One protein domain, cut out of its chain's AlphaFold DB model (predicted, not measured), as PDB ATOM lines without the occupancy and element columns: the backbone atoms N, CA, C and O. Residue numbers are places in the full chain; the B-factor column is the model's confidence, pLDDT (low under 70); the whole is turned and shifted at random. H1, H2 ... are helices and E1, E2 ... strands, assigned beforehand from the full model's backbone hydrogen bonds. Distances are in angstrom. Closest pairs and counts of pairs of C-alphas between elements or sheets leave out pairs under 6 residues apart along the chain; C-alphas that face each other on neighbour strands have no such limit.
ATOM      1  N   HIS A   5     -26.885 -20.298  34.828       92.06
ATOM      2  CA  HIS A   5     -26.151 -21.546  35.044       92.06
ATOM      3  C   HIS A   5     -25.719 -21.698  36.510       92.06
ATOM      4  O   HIS A   5     -25.822 -22.787  37.054       92.06
ATOM      5  N   THR A   6     -25.328 -20.614  37.194       93.62
ATOM      6  CA  THR A   6     -25.003 -20.662  38.631       93.62
ATOM      7  C   THR A   6     -26.219 -21.079  39.463       93.62
ATOM      8  O   THR A   6     -26.095 -21.904  40.365       93.62
ATOM      9  N   LYS A   7     -27.408 -20.543  39.153       94.56
ATOM     10  CA  LYS A   7     -28.658 -20.951  39.814       94.56
ATOM     11  C   LYS A   7     -28.965 -22.430  39.559       94.56
ATOM     12  O   LYS A   7     -29.276 -23.147  40.505       94.56
ATOM     13  N   ALA A   8     -28.828 -22.885  38.313       94.56
ATOM     14  CA  ALA A   8     -29.072 -24.273  37.928       94.56
ATOM     15  C   ALA A   8     -28.119 -25.250  38.636       94.56
ATOM     16  O   ALA A   8     -28.571 -26.242  39.201       94.56
ATOM     17  N   ILE A   9     -26.821 -24.932  38.681       93.69
ATOM     18  CA  ILE A   9     -25.811 -25.719  39.402       93.69
ATOM     19  C   ILE A   9     -26.167 -25.817  40.888       93.69
ATOM     20  O   ILE A   9     -26.196 -26.912  41.438       93.69
ATOM     21  N   ASN A  10     -26.510 -24.700  41.536       92.56
ATOM     22  CA  ASN A  10     -26.881 -24.706  42.955       92.56
ATOM     23  C   ASN A  10     -28.161 -25.512  43.232       92.56
ATOM     24  O   ASN A  10     -28.242 -26.202  44.247       92.56
ATOM     25  N   SER A  11     -29.143 -25.457  42.325       93.06
ATOM     26  CA  SER A  11     -30.362 -26.270  42.416       93.06
ATOM     27  C   SER A  11     -30.052 -27.769  42.333       93.06
ATOM     28  O   SER A  11     -30.639 -28.563  43.070       93.06
ATOM     29  N   ILE A  12     -29.100 -28.172  41.486       93.62
ATOM     30  CA  ILE A  12     -28.651 -29.567  41.412       93.62
ATOM     31  C   ILE A  12     -27.874 -29.966  42.664       93.62
ATOM     32  O   ILE A  12     -28.219 -30.982  43.253       93.62
ATOM     33  N   LYS A  13     -26.939 -29.135  43.145       90.94
ATOM     34  CA  LYS A  13     -26.154 -29.392  44.371       90.94
ATOM     35  C   LYS A  13     -27.007 -29.739  45.587       90.94
ATOM     36  O   LYS A  13     -26.616 -30.579  46.387       90.94
ATOM     37  N   SER A  14     -28.187 -29.135  45.716       88.12
ATOM     38  CA  SER A  14     -29.125 -29.443  46.807       88.12
ATOM     39  C   SER A  14     -29.734 -30.856  46.756       88.12
ATOM     40  O   SER A  14     -30.313 -31.306  47.740       88.12
ATOM     41  N   ARG A  15     -29.609 -31.544  45.615       88.06
ATOM     42  CA  ARG A  15     -30.180 -32.864  45.310       88.06
ATOM     43  C   ARG A  15     -29.120 -33.913  44.962       88.06
ATOM     44  O   ARG A  15     -29.481 -35.046  44.660       88.06
ATOM     45  N   GLU A  16     -27.836 -33.556  44.982       86.75
ATOM     46  CA  GLU A  16     -26.757 -34.504  44.707       86.75
ATOM     47  C   GLU A  16     -26.698 -35.561  45.806       86.75
ATOM     48  O   GLU A  16     -26.538 -35.260  46.989       86.75
ATOM     49  N   THR A  17     -26.793 -36.824  45.409       71.06
ATOM     50  CA  THR A  17     -26.445 -37.947  46.268       71.06
ATOM     51  C   THR A  17     -24.936 -38.145  46.167       71.06
ATOM     52  O   THR A  17     -24.411 -38.518  45.120       71.06
ATOM     53  N   THR A  18     -24.210 -37.838  47.246       61.03
ATOM     54  CA  THR A  18     -22.745 -37.916  47.278       61.03
ATOM     55  C   THR A  18     -22.275 -39.297  46.815       61.03
ATOM     56  O   THR A  18     -22.591 -40.312  47.436       61.03
ATOM     57  N   ARG A  19     -21.498 -39.341  45.730       59.59
ATOM     58  CA  ARG A  19     -20.744 -40.520  45.293       59.59
ATOM     59  C   ARG A  19     -19.299 -40.094  45.048       59.59
ATOM     60  O   ARG A  19     -19.060 -39.015  44.511       59.59
ATOM     61  N   GLU A  20     -18.355 -40.912  45.512       62.44
ATOM     62  CA  GLU A  20     -16.916 -40.689  45.327       62.44
ATOM     63  C   GLU A  20     -16.564 -40.492  43.844       62.44
ATOM     64  O   GLU A  20     -17.219 -41.039  42.954       62.44
ATOM     65  N   GLY A  21     -15.554 -39.650  43.606       59.59
ATOM     66  CA  GLY A  21     -15.285 -39.004  42.322       59.59
ATOM     67  C   GLY A  21     -15.131 -39.956  41.137       59.59
ATOM     68  O   GLY A  21     -14.500 -41.008  41.229       59.59
ATOM     69  N   SER A  22     -15.672 -39.548  39.986       61.09
ATOM     70  CA  SER A  22     -15.369 -40.215  38.723       61.09
ATOM     71  C   SER A  22     -13.976 -39.816  38.236       61.09
ATOM     72  O   SER A  22     -13.514 -38.697  38.468       61.09
ATOM     73  N   ALA A  23     -13.326 -40.711  37.490       64.38
ATOM     74  CA  ALA A  23     -12.148 -40.357  36.708       64.38
ATOM     75  C   ALA A  23     -12.452 -39.150  35.789       64.38
ATOM     76  O   ALA A  23     -13.604 -38.989  35.362       64.38
ATOM     77  N   PRO A  24     -11.452 -38.303  35.480       74.25
ATOM     78  CA  PRO A  24     -11.624 -37.245  34.494       74.25
ATOM     79  C   PRO A  24     -12.032 -37.864  33.155       74.25
ATOM     80  O   PRO A  24     -11.409 -38.824  32.700       74.25
ATOM     81  N   ALA A  25     -13.076 -37.320  32.536       85.94
ATOM     82  CA  ALA A  25     -13.508 -37.733  31.210       85.94
ATOM     83  C   ALA A  25     -13.983 -36.539  30.383       85.94
ATOM     84  O   ALA A  25     -14.355 -35.488  30.914       85.94
ATOM     85  N   ASP A  26     -13.976 -36.732  29.070       94.56
ATOM     86  CA  ASP A  26     -14.293 -35.685  28.114       94.56
ATOM     87  C   ASP A  26     -15.790 -35.373  28.077       94.56
ATOM     88  O   ASP A  26     -16.642 -36.262  28.015       94.56
ATOM     89  N   LEU A  27     -16.120 -34.083  28.037       96.25
ATOM     90  CA  LEU A  27     -17.467 -33.634  27.709       96.25
ATOM     91  C   LEU A  27     -17.596 -33.502  26.202       96.25
ATOM     92  O   LEU A  27     -16.819 -32.797  25.555       96.25
ATOM     93  N   THR A  28     -18.612 -34.161  25.652       97.81
ATOM     94  CA  THR A  28     -18.835 -34.203  24.208       97.81
ATOM     95  C   THR A  28     -20.257 -33.799  23.852       97.81
ATOM     96  O   THR A  28     -21.203 -34.138  24.560       97.81
ATOM     97  N   ILE A  29     -20.422 -33.069  22.746       97.50
ATOM     98  CA  ILE A  29     -21.740 -32.826  22.143       97.50
ATOM     99  C   ILE A  29     -21.738 -33.400  20.733       97.50
ATOM    100  O   ILE A  29     -21.079 -32.859  19.842       97.50
ATOM    101  N   ASN A  30     -22.473 -34.496  20.548       97.38
ATOM    102  CA  ASN A  30     -22.608 -35.181  19.268       97.38
ATOM    103  C   ASN A  30     -23.541 -34.420  18.311       97.38
ATOM    104  O   ASN A  30     -24.586 -33.902  18.707       97.38
ATOM    105  N   PHE A  31     -23.171 -34.387  17.032       96.75
ATOM    106  CA  PHE A  31     -23.974 -33.847  15.938       96.75
ATOM    107  C   PHE A  31     -23.681 -34.579  14.617       96.75
ATOM    108  O   PHE A  31     -22.664 -35.255  14.464       96.75
ATOM    109  N   HIS A  32     -24.581 -34.447  13.642       95.88
ATOM    110  CA  HIS A  32     -24.394 -34.972  12.288       95.88
ATOM    111  C   HIS A  32     -23.923 -33.841  11.356       95.88
ATOM    112  O   HIS A  32     -24.705 -32.916  11.109       95.88
ATOM    113  N   PRO A  33     -22.671 -33.860  10.861       95.50
ATOM    114  CA  PRO A  33     -22.090 -32.747  10.099       95.50
ATOM    115  C   PRO A  33     -22.753 -32.515   8.733       95.50
ATOM    116  O   PRO A  33     -22.713 -31.407   8.203       95.50
ATOM    117  N   ASP A  34     -23.381 -33.549   8.183       95.75
ATOM    118  CA  ASP A  34     -24.068 -33.592   6.892       95.75
ATOM    119  C   ASP A  34     -25.510 -33.056   6.941       95.75
ATOM    120  O   ASP A  34     -26.179 -32.959   5.911       95.75
ATOM    121  N   ARG A  35     -26.012 -32.682   8.127       95.56
ATOM    122  CA  ARG A  35     -27.372 -32.147   8.269       95.56
ATOM    123  C   ARG A  35     -27.506 -30.743   7.699       95.56
ATOM    124  O   ARG A  35     -26.553 -29.970   7.586       95.56
ATOM    125  N   LEU A  36     -28.755 -30.397   7.414       96.31
ATOM    126  CA  LEU A  36     -29.169 -29.048   7.068       96.31
ATOM    127  C   LEU A  36     -29.858 -28.389   8.266       96.31
ATOM    128  O   LEU A  36     -30.516 -29.038   9.081       96.31
ATOM    129  N   THR A  37     -29.711 -27.075   8.352       95.31
ATOM    130  CA  THR A  37     -30.551 -26.207   9.186       95.31
ATOM    131  C   THR A  37     -31.992 -26.187   8.668       95.31
ATOM    132  O   THR A  37     -32.265 -26.606   7.542       95.31
ATOM    133  N   LYS A  38     -32.929 -25.665   9.471       93.12
ATOM    134  CA  LYS A  38     -34.348 -25.554   9.092       93.12
ATOM    135  C   LYS A  38     -34.563 -24.776   7.786       93.12
ATOM    136  O   LYS A  38     -35.488 -25.080   7.044       93.12
ATOM    137  N   ASP A  39     -33.708 -23.798   7.501       94.56
ATOM    138  CA  ASP A  39     -33.731 -22.989   6.281       94.56
ATOM    139  C   ASP A  39     -32.829 -23.538   5.158       94.56
ATOM    140  O   ASP A  39     -32.555 -22.846   4.183       94.56
ATOM    141  N   GLY A  40     -32.375 -24.791   5.267       96.44
ATOM    142  CA  GLY A  40     -31.696 -25.510   4.185       96.44
ATOM    143  C   GLY A  40     -30.197 -25.236   4.047       96.44
ATOM    144  O   GLY A  40     -29.573 -25.740   3.116       96.44
ATOM    145  N   ARG A  41     -29.575 -24.478   4.960       97.12
ATOM    146  CA  ARG A  41     -28.114 -24.264   4.949       97.12
ATOM    147  C   ARG A  41     -27.367 -25.474   5.524       97.12
ATOM    148  O   ARG A  41     -27.833 -26.002   6.538       97.12
ATOM    149  N   PRO A  42     -26.192 -25.854   4.982       97.69
ATOM    150  CA  PRO A  42     -25.320 -26.860   5.590       97.69
ATOM    151  C   PRO A  42     -24.982 -26.531   7.049       97.69
ATOM    152  O   PRO A  42     -24.566 -25.409   7.352       97.69
ATOM    153  N   LEU A  43     -25.147 -27.504   7.950       96.25
ATOM    154  CA  LEU A  43     -25.027 -27.293   9.394       96.25
ATOM    155  C   LEU A  43     -23.644 -26.770   9.789       96.25
ATOM    156  O   LEU A  43     -23.557 -25.810  10.550       96.25
ATOM    157  N   LEU A  44     -22.570 -27.346   9.240       96.62
ATOM    158  CA  LEU A  44     -21.205 -26.906   9.544       96.62
ATOM    159  C   LEU A  44     -20.962 -25.436   9.178       96.62
ATOM    160  O   LEU A  44     -20.341 -24.711   9.952       96.62
ATOM    161  N   LEU A  45     -21.497 -24.972   8.044       97.62
ATOM    162  CA  LEU A  45     -21.388 -23.566   7.646       97.62
ATOM    163  C   LEU A  45     -22.189 -22.655   8.579       97.62
ATOM    164  O   LEU A  45     -21.734 -21.562   8.909       97.62
ATOM    165  N   ALA A  46     -23.366 -23.101   9.023       96.69
ATOM    166  CA  ALA A  46     -24.170 -22.353   9.980       96.69
ATOM    167  C   ALA A  46     -23.457 -22.221  11.334       96.69
ATOM    168  O   ALA A  46     -23.351 -21.109  11.843       96.69
ATOM    169  N   ILE A  47     -22.901 -23.316  11.868       95.88
ATOM    170  CA  ILE A  47     -22.140 -23.300  13.126       95.88
ATOM    171  C   ILE A  47     -20.908 -22.400  13.000       95.88
ATOM    172  O   ILE A  47     -20.680 -21.558  13.866       95.88
ATOM    173  N   ALA A  48     -20.138 -22.535  11.915       96.75
ATOM    174  CA  ALA A  48     -18.943 -21.723  11.691       96.75
ATOM    175  C   ALA A  48     -19.267 -20.223  11.604       96.75
ATOM    176  O   ALA A  48     -18.558 -19.403  12.180       96.75
ATOM    177  N   ARG A  49     -20.360 -19.863  10.916       97.31
ATOM    178  CA  ARG A  49     -20.827 -18.474  10.794       97.31
ATOM    179  C   ARG A  49     -21.353 -17.924  12.120       97.31
ATOM    180  O   ARG A  49     -21.110 -16.762  12.433       97.31
ATOM    181  N   ASP A  50     -22.117 -18.721  12.860       95.50
ATOM    182  CA  ASP A  50     -22.722 -18.290  14.120       95.50
ATOM    183  C   ASP A  50     -21.683 -18.197  15.250       95.50
ATOM    184  O   ASP A  50     -21.866 -17.418  16.182       95.50
ATOM    185  N   GLY A  51     -20.601 -18.983  15.182       95.38
ATOM    186  CA  GLY A  51     -19.523 -18.999  16.177       95.38
ATOM    187  C   GLY A  51     -19.930 -19.578  17.536       95.38
ATOM    188  O   GLY A  51     -19.117 -19.638  18.456       95.38
ATOM    189  N   VAL A  52     -21.182 -20.016  17.671       94.12
ATOM    190  CA  VAL A  52     -21.759 -20.579  18.890       94.12
ATOM    191  C   VAL A  52     -22.632 -21.780  18.551       94.12
ATOM    192  O   VAL A  52     -23.354 -21.788  17.552       94.12
ATOM    193  N   LEU A  53     -22.596 -22.797  19.412       93.88
ATOM    194  CA  LEU A  53     -23.525 -23.915  19.320       93.88
ATOM    195  C   LEU A  53     -24.884 -23.502  19.897       93.88
ATOM    196  O   LEU A  53     -25.004 -23.203  21.090       93.88
ATOM    197  N   LYS A  54     -25.900 -23.503  19.036       95.25
ATOM    198  CA  LYS A  54     -27.270 -23.104  19.361       95.25
ATOM    199  C   LYS A  54     -28.084 -24.262  19.935       95.25
ATOM    200  O   LYS A  54     -27.888 -25.416  19.557       95.25
ATOM    201  N   SER A  55     -28.992 -23.950  20.857       94.12
ATOM    202  CA  SER A  55     -29.914 -24.920  21.450       94.12
ATOM    203  C   SER A  55     -31.032 -25.306  20.476       94.12
ATOM    204  O   SER A  55     -31.290 -24.626  19.481       94.12
ATOM    205  N   GLN A  56     -31.761 -26.370  20.807       94.19
ATOM    206  CA  GLN A  56     -32.952 -26.776  20.063       94.19
ATOM    207  C   GLN A  56     -34.027 -25.673  20.010       94.19
ATOM    208  O   GLN A  56     -34.707 -25.536  18.995       94.19
ATOM    209  N   PHE A  57     -34.155 -24.869  21.074       95.69
ATOM    210  CA  PHE A  57     -35.078 -23.729  21.129       95.69
ATOM    211  C   PHE A  57     -34.705 -22.629  20.126       95.69
ATOM    212  O   PHE A  57     -35.568 -21.882  19.677       95.69
ATOM    213  N   GLU A  58     -33.424 -22.517  19.768       96.31
ATOM    214  CA  GLU A  58     -32.941 -21.540  18.791       96.31
ATOM    215  C   GLU A  58     -33.033 -22.066  17.356       96.31
ATOM    216  O   GLU A  58     -33.361 -21.315  16.438       96.31
ATOM    217  N   THR A  59     -32.703 -23.342  17.140       94.75
ATOM    218  CA  THR A  59     -32.586 -23.909  15.788       94.75
ATOM    219  C   THR A  59     -33.886 -24.511  15.272       94.75
ATOM    220  O   THR A  59     -34.091 -24.575  14.057       94.75
ATOM    221  N   GLY A  60     -34.750 -25.002  16.165       93.38
ATOM    222  CA  GLY A  60     -35.883 -25.844  15.792       93.38
ATOM    223  C   GLY A  60     -35.459 -27.151  15.110       93.38
ATOM    224  O   GLY A  60     -36.237 -27.710  14.339       93.38
ATOM    225  N   THR A  61     -34.230 -27.622  15.347       93.44
ATOM    226  CA  THR A  61     -33.680 -28.876  14.805       93.44
ATOM    227  C   THR A  61     -33.284 -29.826  15.933       93.44
ATOM    228  O   THR A  61     -32.965 -29.390  17.036       93.44
ATOM    229  N   SER A  62     -33.316 -31.136  15.683       91.88
ATOM    230  CA  SER A  62     -32.968 -32.162  16.672       91.88
ATOM    231  C   SER A  62     -32.484 -33.436  15.985       91.88
ATOM    232  O   SER A  62     -32.907 -33.731  14.869       91.88
ATOM    233  N   ASN A  63     -31.638 -34.201  16.679       90.69
ATOM    234  CA  ASN A  63     -31.288 -35.582  16.320       90.69
ATOM    235  C   ASN A  63     -32.072 -36.613  17.168       90.69
ATOM    236  O   ASN A  63     -31.814 -37.811  17.091       90.69
ATOM    237  N   GLY A  64     -33.020 -36.142  17.986       88.25
ATOM    238  CA  GLY A  64     -33.998 -36.932  18.737       88.25
ATOM    239  C   GLY A  64     -35.408 -36.362  18.542       88.25
ATOM    240  O   GLY A  64     -35.817 -36.098  17.414       88.25
ATOM    241  N   GLY A  65     -36.150 -36.135  19.631       89.12
ATOM    242  CA  GLY A  65     -37.473 -35.495  19.583       89.12
ATOM    243  C   GLY A  65     -37.404 -33.982  19.335       89.12
ATOM    244  O   GLY A  65     -36.464 -33.325  19.789       89.12
ATOM    245  N   LEU A  66     -38.397 -33.424  18.629       91.25
ATOM    246  CA  LEU A  66     -38.592 -31.980  18.415       91.25
ATOM    247  C   LEU A  66     -39.549 -31.384  19.458       91.25
ATOM    248  O   LEU A  66     -40.676 -31.036  19.130       91.25
ATOM    249  N   THR A  67     -39.109 -31.294  20.714       93.81
ATOM    250  CA  THR A  67     -39.989 -31.014  21.867       93.81
ATOM    251  C   THR A  67     -39.592 -29.778  22.683       93.81
ATOM    252  O   THR A  67     -40.052 -29.595  23.806       93.81
ATOM    253  N   ALA A  68     -38.737 -28.908  22.134       93.25
ATOM    254  CA  ALA A  68     -38.299 -27.661  22.771       93.25
ATOM    255  C   ALA A  68     -39.303 -26.512  22.567       93.25
ATOM    256  O   ALA A  68     -39.044 -25.550  21.843       93.25
ATOM    257  N   PHE A  69     -40.469 -26.638  23.188       93.38
ATOM    258  CA  PHE A  69     -41.523 -25.625  23.253       93.38
ATOM    259  C   PHE A  69     -42.295 -25.799  24.567       93.38
ATOM    260  O   PHE A  69     -42.198 -26.854  25.187       93.38
ATOM    261  N   VAL A  70     -43.048 -24.785  25.004       93.50
ATOM    262  CA  VAL A  70     -43.819 -24.843  26.263       93.50
ATOM    263  C   VAL A  70     -44.768 -26.048  26.260       93.50
ATOM    264  O   VAL A  70     -45.609 -26.161  25.369       93.50
ATOM    265  N   GLY A  71     -44.621 -26.936  27.247       93.56
ATOM    266  CA  GLY A  71     -45.384 -28.186  27.371       93.56
ATOM    267  C   GLY A  71     -44.885 -29.353  26.507       93.56
ATOM    268  O   GLY A  71     -45.590 -30.347  26.366       93.56
ATOM    269  N   GLY A  72     -43.715 -29.235  25.871       95.75
ATOM    270  CA  GLY A  72     -43.037 -30.360  25.224       95.75
ATOM    271  C   GLY A  72     -42.023 -31.033  26.154       95.75
ATOM    272  O   GLY A  72     -41.456 -30.382  27.029       95.75
ATOM    273  N   ASP A  73     -41.708 -32.311  25.911       95.25
ATOM    274  CA  ASP A  73     -40.821 -33.123  26.765       95.25
ATOM    275  C   ASP A  73     -39.495 -32.443  27.150       95.25
ATOM    276  O   ASP A  73     -39.028 -32.591  28.277       95.25
ATOM    277  N   ARG A  74     -38.859 -31.691  26.236       95.50
ATOM    278  CA  ARG A  74     -37.610 -30.971  26.541       95.50
ATOM    279  C   ARG A  74     -37.847 -29.838  27.536       95.50
ATOM    280  O   ARG A  74     -37.015 -29.624  28.413       95.50
ATOM    281  N   TYR A  75     -38.946 -29.106  27.373       96.31
ATOM    282  CA  TYR A  75     -39.336 -28.036  28.283       96.31
ATOM    283  C   TYR A  75     -39.681 -28.599  29.662       96.31
ATOM    284  O   TYR A  75     -39.130 -28.132  30.655       96.31
ATOM    285  N   ASP A  76     -40.491 -29.655  29.716       96.06
ATOM    286  CA  ASP A  76     -40.904 -30.292  30.971       96.06
ATOM    287  C   ASP A  76     -39.720 -30.940  31.703       96.06
ATOM    288  O   ASP A  76     -39.609 -30.863  32.929       96.06
ATOM    289  N   TRP A  77     -38.776 -31.518  30.955       95.75
ATOM    290  CA  TRP A  77     -37.509 -31.996  31.498       95.75
ATOM    291  C   TRP A  77     -36.703 -30.865  32.147       95.75
ATOM    292  O   TRP A  77     -36.263 -31.001  33.287       95.75
ATOM    293  N   GLU A  78     -36.514 -29.742  31.449       96.44
ATOM    294  CA  GLU A  78     -35.782 -28.593  31.991       96.44
ATOM    295  C   GLU A  78     -36.479 -27.980  33.209       96.44
ATOM    296  O   GLU A  78     -35.804 -27.647  34.181       96.44
ATOM    297  N   GLN A  79     -37.811 -27.894  33.187       96.44
ATOM    298  CA  GLN A  79     -38.638 -27.478  34.320       96.44
ATOM    299  C   GLN A  79     -38.401 -28.362  35.546       96.44
ATOM    300  O   GLN A  79     -38.028 -27.859  36.604       96.44
ATOM    301  N   ARG A  80     -38.545 -29.685  35.397       95.38
ATOM    302  CA  ARG A  80     -38.349 -30.658  36.485       95.38
ATOM    303  C   ARG A  80     -36.928 -30.612  37.041       95.38
ATOM    304  O   ARG A  80     -36.714 -30.643  38.251       95.38
ATOM    305  N   VAL A  81     -35.935 -30.594  36.156       95.25
ATOM    306  CA  VAL A  81     -34.531 -30.722  36.556       95.25
ATOM    307  C   VAL A  81     -33.987 -29.427  37.114       95.25
ATOM    308  O   VAL A  81     -33.171 -29.485  38.022       95.25
ATOM    309  N   PHE A  82     -34.428 -28.267  36.642       95.62
ATOM    310  CA  PHE A  82     -33.888 -26.980  37.078       95.62
ATOM    311  C   PHE A  82     -34.893 -26.133  37.851       95.62
ATOM    312  O   PHE A  82     -34.650 -24.943  38.005       95.62
ATOM    313  N   ASP A  83     -35.982 -26.721  38.345       95.19
ATOM    314  CA  ASP A  83     -36.976 -26.042  39.184       95.19
ATOM    315  C   ASP A  83     -37.475 -24.729  38.547       95.19
ATOM    316  O   ASP A  83     -37.421 -23.651  39.139       95.19
ATOM    317  N   GLY A  84     -37.822 -24.797  37.257       95.94
ATOM    318  CA  GLY A  84     -38.330 -23.657  36.482       95.94
ATOM    319  C   GLY A  84     -37.336 -22.507  36.243       95.94
ATOM    320  O   GLY A  84     -37.710 -21.479  35.686       95.94
ATOM    321  N   ILE A  85     -36.047 -22.641  36.606       96.62
ATOM    322  CA  ILE A  85     -35.042 -21.558  36.479       96.62
ATOM    323  C   ILE A  85     -34.959 -20.977  35.054       96.62
ATOM    324  O   ILE A  85     -34.600 -19.809  34.882       96.62
ATOM    325  N   TYR A  86     -35.259 -21.785  34.036       96.38
ATOM    326  CA  TYR A  86     -35.163 -21.395  32.633       96.38
ATOM    327  C   TYR A  86     -36.489 -20.938  32.012       96.38
ATOM    328  O   TYR A  86     -36.468 -20.560  30.843       96.38
ATOM    329  N   ASP A  87     -37.616 -20.940  32.723       95.25
ATOM    330  CA  ASP A  87     -38.949 -20.704  32.139       95.25
ATOM    331  C   ASP A  87     -39.046 -19.377  31.381       95.25
ATOM    332  O   ASP A  87     -39.400 -19.369  30.202       95.25
ATOM    333  N   ASP A  88     -38.582 -18.291  32.000       93.44
ATOM    334  CA  ASP A  88     -38.563 -16.948  31.404       93.44
ATOM    335  C   ASP A  88     -37.255 -16.631  30.651       93.44
ATOM    336  O   ASP A  88     -36.983 -15.483  30.288       93.44
ATOM    337  N   SER A  89     -36.386 -17.626  30.446       94.75
ATOM    338  CA  SER A  89     -35.085 -17.406  29.810       94.75
ATOM    339  C   SER A  89     -35.174 -17.368  28.285       94.75
ATOM    340  O   SER A  89     -35.980 -18.050  27.648       94.75
ATOM    341  N   LEU A  90     -34.277 -16.594  27.671       95.31
ATOM    342  CA  LEU A  90     -34.143 -16.566  26.218       95.31
ATOM    343  C   LEU A  90     -33.605 -17.911  25.712       95.31
ATOM    344  O   LEU A  90     -32.768 -18.538  26.358       95.31
ATOM    345  N   ALA A  91     -33.996 -18.316  24.501       95.31
ATOM    346  CA  ALA A  91     -33.599 -19.597  23.899       95.31
ATOM    347  C   ALA A  91     -32.076 -19.869  23.925       95.31
ATOM    348  O   ALA A  91     -31.648 -21.005  24.139       95.31
ATOM    349  N   HIS A  92     -31.249 -18.826  23.767       94.50
ATOM    350  CA  HIS A  92     -29.785 -18.936  23.799       94.50
ATOM    351  C   HIS A  92     -29.200 -19.121  25.207       94.50
ATOM    352  O   HIS A  92     -28.060 -19.572  25.347       94.50
ATOM    353  N   GLN A  93     -29.964 -18.799  26.249       94.88
ATOM    354  CA  GLN A  93     -29.573 -18.959  27.649       94.88
ATOM    355  C   GLN A  93     -29.891 -20.357  28.190       94.88
ATOM    356  O   GLN A  93     -29.349 -20.738  29.226       94.88
ATOM    357  N   ARG A  94     -30.731 -21.121  27.481       95.50
ATOM    358  CA  ARG A  94     -31.124 -22.478  27.870       95.50
ATOM    359  C   ARG A  94     -29.967 -23.481  27.725       95.50
ATOM    360  O   ARG A  94     -29.046 -23.246  26.918       95.50
ATOM    361  N   PRO A  95     -29.995 -24.588  28.492       95.56
ATOM    362  CA  PRO A  95     -28.967 -25.622  28.448       95.56
ATOM    363  C   PRO A  95     -28.729 -26.179  27.038       95.56
ATOM    364  O   PRO A  95     -29.632 -26.269  26.207       95.56
ATOM    365  N   LYS A  96     -27.481 -26.575  26.775       95.50
ATOM    366  CA  LYS A  96     -27.126 -27.436  25.640       95.50
ATOM    367  C   LYS A  96     -26.833 -28.827  26.188       95.50
ATOM    368  O   LYS A  96     -26.275 -28.943  27.275       95.50
ATOM    369  N   TYR A  97     -27.209 -29.854  25.438       94.88
ATOM    370  CA  TYR A  97     -27.135 -31.238  25.890       94.88
ATOM    371  C   TYR A  97     -26.003 -31.978  25.189       94.88
ATOM    372  O   TYR A  97     -25.844 -31.881  23.974       94.88
ATOM    373  N   GLY A  98     -25.234 -32.712  25.983       95.62
ATOM    374  CA  GLY A  98     -24.130 -33.563  25.566       95.62
ATOM    375  C   GLY A  98     -23.991 -34.730  26.532       95.62
ATOM    376  O   GLY A  98     -24.871 -34.953  27.364       95.62
ATOM    377  N   GLY A  99     -22.879 -35.450  26.442       95.12
ATOM    378  CA  GLY A  99     -22.594 -36.581  27.314       95.12
ATOM    379  C   GLY A  99     -21.185 -36.537  27.896       95.12
ATOM    380  O   GLY A  99     -20.256 -35.973  27.308       95.12
ATOM    381  N   PHE A 100     -21.052 -37.167  29.060       94.38
ATOM    382  CA  PHE A 100     -19.786 -37.418  29.737       94.38
ATOM    383  C   PHE A 100     -19.174 -38.715  29.191       94.38
ATOM    384  O   PHE A 100     -19.737 -39.794  29.372       94.38
ATOM    385  N   ASN A 101     -18.052 -38.625  28.480       94.88
ATOM    386  CA  ASN A 101     -17.447 -39.734  27.738       94.88
ATOM    387  C   ASN A 101     -16.567 -40.625  28.632       94.88
ATOM    388  O   ASN A 101     -15.413 -40.890  28.317       94.88
ATOM    389  N   TYR A 102     -17.100 -41.100  29.759       90.75
ATOM    390  CA  TYR A 102     -16.345 -41.891  30.744       90.75
ATOM    391  C   TYR A 102     -15.837 -43.243  30.215       90.75
ATOM    392  O   TYR A 102     -14.939 -43.841  30.801       90.75
ATOM    393  N   LEU A 103     -16.405 -43.726  29.107       90.94
ATOM    394  CA  LEU A 103     -15.968 -44.938  28.412       90.94
ATOM    395  C   LEU A 103     -14.913 -44.665  27.326       90.94
ATOM    396  O   LEU A 103     -14.599 -45.591  26.578       90.94
ATOM    397  N   ASN A 104     -14.421 -43.425  27.188       92.62
ATOM    398  CA  ASN A 104     -13.471 -42.996  26.153       92.62
ATOM    399  C   ASN A 104     -13.824 -43.532  24.756       92.62
ATOM    400  O   ASN A 104     -12.990 -44.080  24.037       92.62
ATOM    401  N   GLN A 105     -15.096 -43.402  24.377       93.81
ATOM    402  CA  GLN A 105     -15.553 -43.829  23.062       93.81
ATOM    403  C   GLN A 105     -14.972 -42.904  21.995       93.81
ATOM    404  O   GLN A 105     -15.073 -41.679  22.112       93.81
ATOM    405  N   GLU A 106     -14.426 -43.488  20.927       94.88
ATOM    406  CA  GLU A 106     -13.842 -42.753  19.796       94.88
ATOM    407  C   GLU A 106     -14.858 -41.814  19.126       94.88
ATOM    408  O   GLU A 106     -14.497 -40.753  18.619       94.88
ATOM    409  N   PHE A 107     -16.145 -42.164  19.195       95.06
ATOM    410  CA  PHE A 107     -17.261 -41.427  18.596       95.06
ATOM    411  C   PHE A 107     -17.962 -40.457  19.568       95.06
ATOM    412  O   PHE A 107     -19.033 -39.934  19.252       95.06
ATOM    413  N   GLY A 108     -17.381 -40.210  20.745       96.75
ATOM    414  CA  GLY A 108     -17.982 -39.390  21.799       96.75
ATOM    415  C   GLY A 108     -19.033 -40.136  22.628       96.75
ATOM    416  O   GLY A 108     -19.358 -41.295  22.370       96.75
ATOM    417  N   ALA A 109     -19.573 -39.463  23.644       96.00
ATOM    418  CA  ALA A 109     -20.416 -40.085  24.666       96.00
ATOM    419  C   ALA A 109     -21.807 -40.505  24.166       96.00
ATOM    420  O   ALA A 109     -22.495 -41.283  24.827       96.00
ATOM    421  N   SER A 110     -22.280 -39.952  23.045       95.00
ATOM    422  CA  SER A 110     -23.650 -40.186  22.581       95.00
ATOM    423  C   SER A 110     -23.743 -40.315  21.055       95.00
ATOM    424  O   SER A 110     -24.423 -39.514  20.402       95.00
ATOM    425  N   PRO A 111     -23.120 -41.352  20.460       94.44
ATOM    426  CA  PRO A 111     -23.026 -41.521  19.004       94.44
ATOM    427  C   PRO A 111     -24.389 -41.653  18.307       94.44
ATOM    428  O   PRO A 111     -24.515 -41.345  17.124       94.44
ATOM    429  N   ARG A 112     -25.449 -42.024  19.042       92.75
ATOM    430  CA  ARG A 112     -26.837 -42.001  18.547       92.75
ATOM    431  C   ARG A 112     -27.255 -40.625  18.009       92.75
ATOM    432  O   ARG A 112     -28.086 -40.565  17.111       92.75
ATOM    433  N   PHE A 113     -26.716 -39.538  18.561       94.75
ATOM    434  CA  PHE A 113     -27.089 -38.170  18.188       94.75
ATOM    435  C   PHE A 113     -26.132 -37.531  17.178       94.75
ATOM    436  O   PHE A 113     -26.288 -36.351  16.860       94.75
ATOM    437  N   GLY A 114     -25.137 -38.265  16.679       95.56
ATOM    438  CA  GLY A 114     -24.182 -37.696  15.746       95.56
ATOM    439  C   GLY A 114     -22.977 -38.573  15.466       95.56
ATOM    440  O   GLY A 114     -22.394 -39.151  16.380       95.56
ATOM    441  N   SER A 115     -22.569 -38.582  14.200       95.25
ATOM    442  CA  SER A 115     -21.333 -39.202  13.706       95.25
ATOM    443  C   SER A 115     -20.086 -38.330  13.913       95.25
ATOM    444  O   SER A 115     -18.984 -38.711  13.528       95.25
ATOM    445  N   SER A 116     -20.236 -37.141  14.493       96.62
ATOM    446  CA  SER A 116     -19.146 -36.255  14.904       96.62
ATOM    447  C   SER A 116     -19.494 -35.611  16.241       96.62
ATOM    448  O   SER A 116     -20.652 -35.637  16.663       96.62
ATOM    449  N   TYR A 117     -18.513 -35.028  16.923       97.75
ATOM    450  CA  TYR A 117     -18.747 -34.337  18.187       97.75
ATOM    451  C   TYR A 117     -17.810 -33.150  18.368       97.75
ATOM    452  O   TYR A 117     -16.718 -33.093  17.807       97.75
ATOM    453  N   PHE A 118     -18.250 -32.203  19.191       97.19
ATOM    454  CA  PHE A 118     -17.354 -31.229  19.800       97.19
ATOM    455  C   PHE A 118     -16.759 -31.825  21.067       97.19
ATOM    456  O   PHE A 118     -17.514 -32.245  21.941       97.19
ATOM    457  N   LEU A 119     -15.431 -31.815  21.178       97.25
ATOM    458  CA  LEU A 119     -14.745 -31.958  22.457       97.25
ATOM    459  C   LEU A 119     -14.772 -30.600  23.164       97.25
ATOM    460  O   LEU A 119     -14.253 -29.611  22.640       97.25
ATOM    461  N   LEU A 120     -15.429 -30.529  24.318       96.81
ATOM    462  CA  LEU A 120     -15.556 -29.278  25.055       96.81
ATOM    463  C   LEU A 120     -14.300 -29.014  25.889       96.81
ATOM    464  O   LEU A 120     -13.668 -29.928  26.410       96.81
ATOM    465  N   LYS A 121     -13.961 -27.733  26.050       95.69
ATOM    466  CA  LYS A 121     -12.890 -27.311  26.961       95.69
ATOM    467  C   LYS A 121     -13.232 -27.683  28.406       95.69
ATOM    468  O   LYS A 121     -14.398 -27.617  28.793       95.69
ATOM    469  N   GLY A 122     -12.210 -27.959  29.219       92.19
ATOM    470  CA  GLY A 122     -12.371 -28.329  30.632       92.19
ATOM    471  C   GLY A 122     -13.197 -27.330  31.454       92.19
ATOM    472  O   GLY A 122     -14.058 -27.746  32.223       92.19
ATOM    473  N   GLU A 123     -13.037 -26.026  31.209       93.25
ATOM    474  CA  GLU A 123     -13.807 -24.936  31.847       93.25
ATOM    475  C   GLU A 123     -15.332 -25.042  31.640       93.25
ATOM    476  O   GLU A 123     -16.120 -24.464  32.383       93.25
ATOM    477  N   VAL A 124     -15.800 -25.793  30.632       94.06
ATOM    478  CA  VAL A 124     -17.239 -26.019  30.441       94.06
ATOM    479  C   VAL A 124     -17.814 -26.894  31.555       94.06
ATOM    480  O   VAL A 124     -18.995 -26.753  31.885       94.06
ATOM    481  N   SER A 125     -16.995 -27.746  32.178       91.81
ATOM    482  CA  SER A 125     -17.432 -28.592  33.290       91.81
ATOM    483  C   SER A 125     -17.956 -27.761  34.464       91.81
ATOM    484  O   SER A 125     -19.022 -28.085  34.973       91.81
ATOM    485  N   GLU A 126     -17.335 -26.619  34.780       91.38
ATOM    486  CA  GLU A 126     -17.728 -25.701  35.868       91.38
ATOM    487  C   GLU A 126     -19.181 -25.207  35.777       91.38
ATOM    488  O   GLU A 126     -19.799 -24.834  36.775       91.38
ATOM    489  N   ARG A 127     -19.752 -25.230  34.569       93.38
ATOM    490  CA  ARG A 127     -21.132 -24.823  34.272       93.38
ATOM    491  C   ARG A 127     -21.995 -25.970  33.738       93.38
ATOM    492  O   ARG A 127     -22.991 -25.713  33.063       93.38
ATOM    493  N   THR A 128     -21.608 -27.215  34.017       94.25
ATOM    494  CA  THR A 128     -22.302 -28.433  33.580       94.25
ATOM    495  C   THR A 128     -22.950 -29.165  34.754       94.25
ATOM    496  O   THR A 128     -22.364 -29.322  35.825       94.25
ATOM    497  N   THR A 129     -24.171 -29.639  34.520       94.44
ATOM    498  CA  THR A 129     -24.893 -30.579  35.386       94.44
ATOM    499  C   THR A 129     -24.996 -31.927  34.688       94.44
ATOM    500  O   THR A 129     -25.131 -31.987  33.465       94.44
ATOM    501  N   TYR A 130     -24.998 -32.994  35.468       93.44
ATOM    502  CA  TYR A 130     -24.999 -34.379  35.025       93.44
ATOM    503  C   TYR A 130     -26.234 -35.096  35.553       93.44
ATOM    504  O   TYR A 130     -26.738 -34.769  36.628       93.44
ATOM    505  N   CYS A 131     -26.687 -36.100  34.811       93.62
ATOM    506  CA  CYS A 131     -27.675 -37.057  35.277       93.62
ATOM    507  C   CYS A 131     -27.286 -38.469  34.841       93.62
ATOM    508  O   CYS A 131     -26.607 -38.640  33.824       93.62
ATOM    509  N   TYR A 132     -27.730 -39.469  35.595       90.62
ATOM    510  CA  TYR A 132     -27.604 -40.868  35.206       90.62
ATOM    511  C   TYR A 132     -28.900 -41.627  35.515       90.62
ATOM    512  O   TYR A 132     -29.427 -41.498  36.618       90.62
ATOM    513  N   PRO A 133     -29.421 -42.452  34.592       92.06
ATOM    514  CA  PRO A 133     -29.006 -42.639  33.193       92.06
ATOM    515  C   PRO A 133     -29.325 -41.421  32.288       92.06
ATOM    516  O   PRO A 133     -29.484 -40.299  32.766       92.06
ATOM    517  N   ASP A 134     -29.360 -41.624  30.964       89.69
ATOM    518  CA  ASP A 134     -29.721 -40.596  29.974       89.69
ATOM    519  C   ASP A 134     -31.038 -39.874  30.327       89.69
ATOM    520  O   ASP A 134     -31.987 -40.495  30.810       89.69
ATOM    521  N   SER A 135     -31.107 -38.571  30.029       89.00
ATOM    522  CA  SER A 135     -32.261 -37.697  30.305       89.00
ATOM    523  C   SER A 135     -33.618 -38.239  29.836       89.00
ATOM    524  O   SER A 135     -34.636 -37.955  30.461       89.00
ATOM    525  N   PHE A 136     -33.647 -39.047  28.771       88.62
ATOM    526  CA  PHE A 136     -34.862 -39.680  28.264       88.62
ATOM    527  C   PHE A 136     -35.536 -40.600  29.294       88.62
ATOM    528  O   PHE A 136     -36.756 -40.734  29.291       88.62
ATOM    529  N   PHE A 137     -34.763 -41.212  30.195       92.75
ATOM    530  CA  PHE A 137     -35.275 -42.117  31.227       92.75
ATOM    531  C   PHE A 137     -35.779 -41.398  32.484       92.75
ATOM    532  O   PHE A 137     -36.067 -42.059  33.477       92.75
ATOM    533  N   LEU A 138     -35.882 -40.065  32.454       91.75
ATOM    534  CA  LEU A 138     -36.326 -39.247  33.586       91.75
ATOM    535  C   LEU A 138     -35.544 -39.544  34.885       91.75
ATOM    536  O   LEU A 138     -36.158 -39.779  35.929       91.75
ATOM    537  N   PRO A 139     -34.198 -39.533  34.850       93.62
ATOM    538  CA  PRO A 139     -33.372 -39.946  35.980       93.62
ATOM    539  C   PRO A 139     -33.583 -39.073  37.224       93.62
ATOM    540  O   PRO A 139     -34.114 -37.955  37.154       93.62
ATOM    541  N   GLU A 140     -33.137 -39.609  38.359       92.50
ATOM    542  CA  GLU A 140     -33.145 -38.952  39.673       92.50
ATOM    543  C   GLU A 140     -31.739 -38.792  40.268       92.50
ATOM    544  O   GLU A 140     -31.549 -37.958  41.150       92.50
ATOM    545  N   ASP A 141     -30.745 -39.528  39.756       92.44
ATOM    546  CA  ASP A 141     -29.347 -39.342  40.137       92.44
ATOM    547  C   ASP A 141     -28.778 -38.141  39.371       92.44
ATOM    548  O   ASP A 141     -28.656 -38.173  38.139       92.44
ATOM    549  N   PHE A 142     -28.407 -37.093  40.106       92.62
ATOM    550  CA  PHE A 142     -27.813 -35.874  39.564       92.62
ATOM    551  C   PHE A 142     -26.446 -35.578  40.180       92.62
ATOM    552  O   PHE A 142     -26.177 -35.918  41.331       92.62
ATOM    553  N   ALA A 143     -25.607 -34.892  39.409       91.56
ATOM    554  CA  ALA A 143     -24.341 -34.336  39.869       91.56
ATOM    555  C   ALA A 143     -24.068 -32.987  39.192       91.56
ATOM    556  O   ALA A 143     -24.655 -32.648  38.163       91.56
ATOM    557  N   SER A 144     -23.136 -32.218  39.728       89.81
ATOM    558  CA  SER A 144     -22.581 -31.023  39.103       89.81
ATOM    559  C   SER A 144     -21.072 -31.002  39.300       89.81
ATOM    560  O   SER A 144     -20.505 -31.848  39.994       89.81
ATOM    561  N   HIS A 145     -20.395 -30.064  38.645       81.50
ATOM    562  CA  HIS A 145     -18.965 -29.907  38.855       81.50
ATOM    563  C   HIS A 145     -18.633 -29.561  40.313       81.50
ATOM    564  O   HIS A 145     -19.202 -28.636  40.912       81.50
TER     565      HIS A 145
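AT A GLANCE: This is residues 5 to 145 of the 147 residues of an uncharacterized protein of Vibrio ishigakensis (UniProt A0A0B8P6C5). Long loops make most of this body of little regular structure, round two small antiparallel sheets, E1 - E2 and E3 - E4. H1 packs on the E3 - E4 hairpin, and H2 lies farthest out. The printed part has 141 residues, 54 in named elements, mixed, in the order H1 E1 H2 H3 H4 E2 H5 E3 E4; it is compact, radius of gyration of the C-alphas 15.1 A, spanning 45 by 36 by 26 A.

IN THESE COORDINATES: E1, residues 27 to 31, 13.5 A long, begins at C-alpha 27, (-17.467, -33.634, 27.709). E2 is residues 116 to 119, E3 129 to 132, and E4 141 to 144, ending at C-alpha 144, (-22.581, -31.023, 39.103). H1 is residues 5 to 13, H2 43 to 50, H3 56 to 59, H4 73 to 82, 13.9 A, and H5 122 to 127.

HOW THE PARTS SIT: E1 and E2 are antiparallel, with N 31 and O 116 within hydrogen-bond range at 2.8 A. In the hairpin E3 and E4, N 130 and O 143 are at 2.7 A. H1 touches H4, closest C-alphas Ala 8 and Phe 82, 5.6 A. H2 and H3 touch no helix. Every O i to N i+4 pair is within range in H1, H2 and H4; H5 has 0 of 2, but 3 of 3 O i to N i+3 pairs; H3 is too short.

THE WHOLE: The printed part has no cut. The link H4 to E2, 33 residues, is long. Residues 18 to 23 have pLDDT under 70.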